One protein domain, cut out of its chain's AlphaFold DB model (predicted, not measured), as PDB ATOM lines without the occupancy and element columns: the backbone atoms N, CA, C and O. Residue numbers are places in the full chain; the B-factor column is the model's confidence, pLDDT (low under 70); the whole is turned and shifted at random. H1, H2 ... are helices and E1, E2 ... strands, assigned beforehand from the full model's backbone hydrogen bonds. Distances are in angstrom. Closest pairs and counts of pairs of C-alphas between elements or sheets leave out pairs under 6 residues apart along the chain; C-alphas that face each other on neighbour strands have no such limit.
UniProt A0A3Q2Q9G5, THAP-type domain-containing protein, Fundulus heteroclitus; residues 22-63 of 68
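This is residues 22 to 63 of the 68 residues of the protein "THAP-type domain-containing protein" of Fundulus heteroclitus (UniProt A0A3Q2Q9G5). This is a domain with little regular structure: one helix, H1, and a wide loop, residues 39 to 56, that runs away from its end and folds back to the short strand E1. E1 lies side by side with the first printed residues, 22 to 23. The printed part has 42 residues, with one named helix followed by one named strand; the class is mixed, with under half of the residues in named elements. It is compact, with a radius of gyration of the C-alphas of 10.4 A and spans of 27 by 21 by 18 A.

H1, residues 28 to 38, has every O i to N i+4 pair within hydrogen-bond range. E1, residues 57 to 59, is apart from H1. E1 pairs with no named strand, but its residues 57 to 58 pair antiparallel with residues 22 to 23.

H1 is 15.4 A long, from C-alpha 28 at (22.253, 26.838, 8.809) to C-alpha 38. E1 ends at C-alpha 59, at (25.921, 9.357, 0.208).

The C-alphas of Asn 45 and Asn 60, the two farthest apart, are 28.4 A apart. The link from H1 to E1 is long, with 18 residues. The printed part has no cut, and no printed residue is under 70 in pLDDT.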
ATOM      1  N   PHE A  22      25.212  10.229   4.999       90.00
ATOM      2  CA  PHE A  22      25.405  11.312   5.958       90.00
ATOM      3  C   PHE A  22      24.148  12.158   6.118       90.00
ATOM      4  O   PHE A  22      23.402  12.393   5.168       90.00
ATOM      5  N   ARG A  23      23.912  12.634   7.344       91.12
ATOM      6  CA  ARG A  23      22.823  13.567   7.648       91.12
ATOM      7  C   ARG A  23      23.141  14.948   7.099       91.12
ATOM      8  O   ARG A  23      24.290  15.382   7.148       91.12
ATOM      9  N   ILE A  24      22.104  15.655   6.662       90.38
ATOM     10  CA  ILE A  24      22.219  17.081   6.365       90.38
ATOM     11  C   ILE A  24      22.617  17.827   7.657       90.38
ATOM     12  O   ILE A  24      22.036  17.553   8.714       90.38
ATOM     13  N   PRO A  25      23.602  18.742   7.608       91.50
ATOM     14  CA  PRO A  25      24.025  19.522   8.766       91.50
ATOM     15  C   PRO A  25      22.874  20.303   9.411       91.50
ATOM     16  O   PRO A  25      21.993  20.810   8.720       91.50
ATOM     17  N   LYS A  26      22.909  20.440  10.743       89.25
ATOM     18  CA  LYS A  26      22.004  21.342  11.482       89.25
ATOM     19  C   LYS A  26      22.421  22.808  11.361       89.25
ATOM     20  O   LYS A  26      21.573  23.690  11.455       89.25
ATOM     21  N   ASP A  27      23.718  23.042  11.174       94.19
ATOM     22  CA  ASP A  27      24.265  24.372  10.946       94.19
ATOM     23  C   ASP A  27      23.637  25.001   9.696       94.19
ATOM     24  O   ASP A  27      23.639  24.395   8.621       94.19
ATOM     25  N   LYS A  28      23.073  26.204   9.849       91.19
ATOM     26  CA  LYS A  28      22.253  26.838   8.809       91.19
ATOM     27  C   LYS A  28      23.076  27.187   7.573       91.19
ATOM     28  O   LYS A  28      22.602  26.982   6.455       91.19
ATOM     29  N   GLU A  29      24.297  27.680   7.753       93.00
ATOM     30  CA  GLU A  29      25.143  28.102   6.638       93.00
ATOM     31  C   GLU A  29      25.629  26.904   5.828       93.00
ATOM     32  O   GLU A  29      25.499  26.869   4.600       93.00
ATOM     33  N   ARG A  30      26.124  25.870   6.510       91.69
ATOM     34  CA  ARG A  30      26.560  24.626   5.876       91.69
ATOM     35  C   ARG A  30      25.391  23.901   5.214       91.69
ATOM     36  O   ARG A  30      25.540  23.432   4.086       91.69
ATOM     37  N   ARG A  31      24.219  23.864   5.861       91.50
ATOM     38  CA  ARG A  31      22.980  23.321   5.277       91.50
ATOM     39  C   ARG A  31      22.611  24.054   3.991       91.50
ATOM     40  O   ARG A  31      22.335  23.398   2.991       91.50
ATOM     41  N   LYS A  32      22.662  25.389   3.979       90.62
ATOM     42  CA  LYS A  32      22.372  26.195   2.784       90.62
ATOM     43  C   LYS A  32      23.330  25.872   1.635       90.62
ATOM     44  O   LYS A  32      22.873  25.665   0.514       90.62
ATOM     45  N   LYS A  33      24.635  25.750   1.910       91.44
ATOM     46  CA  LYS A  33      25.637  25.352   0.901       91.44
ATOM     47  C   LYS A  33      25.322  23.981   0.290       91.44
ATOM     48  O   LYS A  33      25.405  23.822  -0.925       91.44
ATOM     49  N   TRP A  34      24.906  23.013   1.109       90.19
ATOM     50  CA  TRP A  34      24.521  21.678   0.635       90.19
ATOM     51  C   TRP A  34      23.269  21.713  -0.248       90.19
ATOM     52  O   TRP A  34      23.274  21.133  -1.330       90.19
ATOM     53  N   ILE A  35      22.225  22.433   0.174       89.31
ATOM     54  CA  ILE A  35      20.977  22.575  -0.594       89.31
ATOM     55  C   ILE A  35      21.248  23.199  -1.969       89.31
ATOM     56  O   ILE A  35      20.775  22.687  -2.982       89.31
ATOM     57  N   ILE A  36      22.054  24.266  -2.016       88.56
ATOM     58  CA  ILE A  36      22.437  24.928  -3.273       88.56
ATOM     59  C   ILE A  36      23.226  23.967  -4.173       88.56
ATOM     60  O   ILE A  36      22.946  23.871  -5.366       88.56
ATOM     61  N   SER A  37      24.181  23.222  -3.608       88.44
ATOM     62  CA  SER A  37      24.999  22.257  -4.352       88.44
ATOM     63  C   SER A  37      24.172  21.115  -4.954       88.44
ATOM     64  O   SER A  37      24.454  20.684  -6.070       88.44
ATOM     65  N   MET A  38      23.113  20.675  -4.268       85.44
ATOM     66  CA  MET A  38      22.212  19.630  -4.761       85.44
ATOM     67  C   MET A  38      21.376  20.048  -5.976       85.44
ATOM     68  O   MET A  38      20.866  19.165  -6.665       85.44
ATOM     69  N   LYS A  39      21.196  21.358  -6.221       84.50
ATOM     70  CA  LYS A  39      20.397  21.913  -7.335       84.50
ATOM     71  C   LYS A  39      19.003  21.279  -7.472       84.50
ATOM     72  O   LYS A  39      18.472  21.128  -8.569       84.50
ATOM     73  N   ARG A  40      18.412  20.878  -6.345       85.50
ATOM     74  CA  ARG A  40      17.089  20.257  -6.301       85.50
ATOM     75  C   ARG A  40      16.039  21.345  -6.105       85.50
ATOM     76  O   ARG A  40      16.137  22.118  -5.154       85.50
ATOM     77  N   MET A  41      15.035  21.372  -6.976       83.62
ATOM     78  CA  MET A  41      13.867  22.245  -6.836       83.62
ATOM     79  C   MET A  41      12.740  21.519  -6.098       83.62
ATOM     80  O   MET A  41      12.703  20.282  -6.073       83.62
ATOM     81  N   GLN A  42      11.840  22.273  -5.467       82.50
ATOM     82  CA  GLN A  42      10.608  21.705  -4.927       82.50
ATOM     83  C   GLN A  42       9.714  21.193  -6.062       82.50
ATOM     84  O   GLN A  42       9.671  21.777  -7.143       82.50
ATOM     85  N   ALA A  43       8.998  20.095  -5.804       78.94
ATOM     86  CA  ALA A  43       8.062  19.522  -6.770       78.94
ATOM     87  C   ALA A  43       6.862  20.452  -7.005       78.94
ATOM     88  O   ALA A  43       6.446  20.638  -8.143       78.94
ATOM     89  N   ASP A  44       6.366  21.072  -5.931       83.56
ATOM     90  CA  ASP A  44       5.162  21.909  -5.962       83.56
ATOM     91  C   ASP A  44       5.462  23.368  -6.348       83.56
ATOM     92  O   ASP A  44       4.565  24.105  -6.748       83.56
ATOM     93  N   ASN A  45       6.726  23.796  -6.239       83.69
ATOM     94  CA  ASN A  45       7.161  25.143  -6.597       83.69
ATOM     95  C   ASN A  45       8.559  25.127  -7.247       83.69
ATOM     96  O   ASN A  45       9.575  25.143  -6.543       83.69
ATOM     97  N   PRO A  46       8.650  25.148  -8.588       80.81
ATOM     98  CA  PRO A  46       9.926  25.046  -9.294       80.81
ATOM     99  C   PRO A  46      10.839  26.270  -9.100       80.81
ATOM    100  O   PRO A  46      12.026  26.191  -9.413       80.81
ATOM    101  N   ASN A  47      10.322  27.376  -8.551       84.56
ATOM    102  CA  ASN A  47      11.104  28.575  -8.235       84.56
ATOM    103  C   ASN A  47      11.741  28.529  -6.836       84.56
ATOM    104  O   ASN A  47      12.457  29.456  -6.456       84.56
ATOM    105  N   GLN A  48      11.485  27.474  -6.057       84.50
ATOM    106  CA  GLN A  48      11.980  27.338  -4.694       84.50
ATOM    107  C   GLN A  48      12.940  26.152  -4.565       84.50
ATOM    108  O   GLN A  48      12.671  25.037  -5.017       84.50
ATOM    109  N   LEU A  49      14.073  26.394  -3.897       83.88
ATOM    110  CA  LEU A  49      15.019  25.337  -3.554       83.88
ATOM    111  C   LEU A  49      14.355  24.324  -2.623       83.88
ATOM    112  O   LEU A  49      13.641  24.677  -1.684       83.88
ATOM    113  N   TRP A  50      14.633  23.053  -2.878       87.12
ATOM    114  CA  TRP A  50      14.165  21.959  -2.050       87.12
ATOM    115  C   TRP A  50      14.661  22.088  -0.606       87.12
ATOM    116  O   TRP A  50      15.834  22.375  -0.356       87.12
ATOM    117  N   GLU A  51      13.770  21.812   0.346       86.62
ATOM    118  CA  GLU A  51      14.114  21.783   1.760       86.62
ATOM    119  C   GLU A  51      14.270  20.334   2.258       86.62
ATOM    120  O   GLU A  51      13.337  19.539   2.129       86.62
ATOM    121  N   PRO A  52      15.423  19.973   2.852       86.81
ATOM    122  CA  PRO A  52      15.639  18.642   3.399       86.81
ATOM    123  C   PRO A  52      14.840  18.414   4.682       86.81
ATOM    124  O   PRO A  52      14.887  19.229   5.607       86.81
ATOM    125  N   SER A  53      14.216  17.245   4.756       85.94
ATOM    126  CA  SER A  53      13.646  16.612   5.939       85.94
ATOM    127  C   SER A  53      14.725  15.989   6.832       85.94
ATOM    128  O   SER A  53      15.858  15.718   6.428       85.94
ATOM    129  N   TYR A  54      14.345  15.667   8.070       84.69
ATOM    130  CA  TYR A  54      15.174  14.912   9.009       84.69
ATOM    131  C   TYR A  54      15.632  13.551   8.463       84.69
ATOM    132  O   TYR A  54      16.648  13.019   8.918       84.69
ATOM    133  N   HIS A  55      14.903  12.961   7.514       85.88
ATOM    134  CA  HIS A  55      15.229  11.654   6.939       85.88
ATOM    135  C   HIS A  55      16.134  11.727   5.708       85.88
ATOM    136  O   HIS A  55      16.649  10.689   5.295       85.88
ATOM    137  N   ASP A  56      16.393  12.919   5.167       87.69
ATOM    138  CA  ASP A  56      17.234  13.070   3.983       87.69
ATOM    139  C   ASP A  56      18.705  12.822   4.290       87.69
ATOM    140  O   ASP A  56      19.237  13.207   5.342       87.69
ATOM    141  N   ARG A  57      19.370  12.122   3.374       89.94
ATOM    142  CA  ARG A  57      20.755  11.690   3.546       89.94
ATOM    143  C   ARG A  57      21.508  11.815   2.241       89.94
ATOM    144  O   ARG A  57      20.981  11.425   1.215       89.94
ATOM    145  N   ILE A  58      22.763  12.242   2.289       90.31
ATOM    146  CA  ILE A  58      23.639  12.280   1.112       90.31
ATOM    147  C   ILE A  58      24.690  11.182   1.244       90.31
ATOM    148  O   ILE A  58      25.278  11.019   2.315       90.31
ATOM    149  N   CYS A  59      24.912  10.404   0.187       91.06
ATOM    150  CA  CYS A  59      25.921   9.357   0.208       91.06
ATOM    151  C   CYS A  59      27.348   9.925   0.125       91.06
ATOM    152  O   CYS A  59      27.570  11.021  -0.389       91.06
ATOM    153  N   ASN A  60      28.319   9.168   0.635       89.81
ATOM    154  CA  ASN A  60      29.721   9.574   0.707       89.81
ATOM    155  C   ASN A  60      30.336   9.916  -0.657       89.81
ATOM    156  O   ASN A  60      31.237  10.742  -0.718       89.81
ATOM    157  N   LEU A  61      29.807   9.338  -1.739       89.06
ATOM    158  CA  LEU A  61      30.262   9.561  -3.113       89.06
ATOM    159  C   LEU A  61      30.050  10.998  -3.621       89.06
ATOM    160  O   LEU A  61      30.632  11.376  -4.631       89.06
ATOM    161  N   HIS A  62      29.210  11.796  -2.954       89.12
ATOM    162  CA  HIS A  62      29.001  13.205  -3.306       89.12
ATOM    163  C   HIS A  62      29.960  14.163  -2.593       89.12
ATOM    164  O   HIS A  62      29.905  15.368  -2.836       89.12
ATOM    165  N   PHE A  63      30.817  13.655  -1.708       86.81
ATOM    166  CA  PHE A  63      31.861  14.458  -1.089       86.81
ATOM    167  C   PHE A  63      33.180  14.182  -1.792       86.81
ATOM    168  O   PHE A  63      33.530  13.034  -2.059       86.81
TER     169      PHE A  63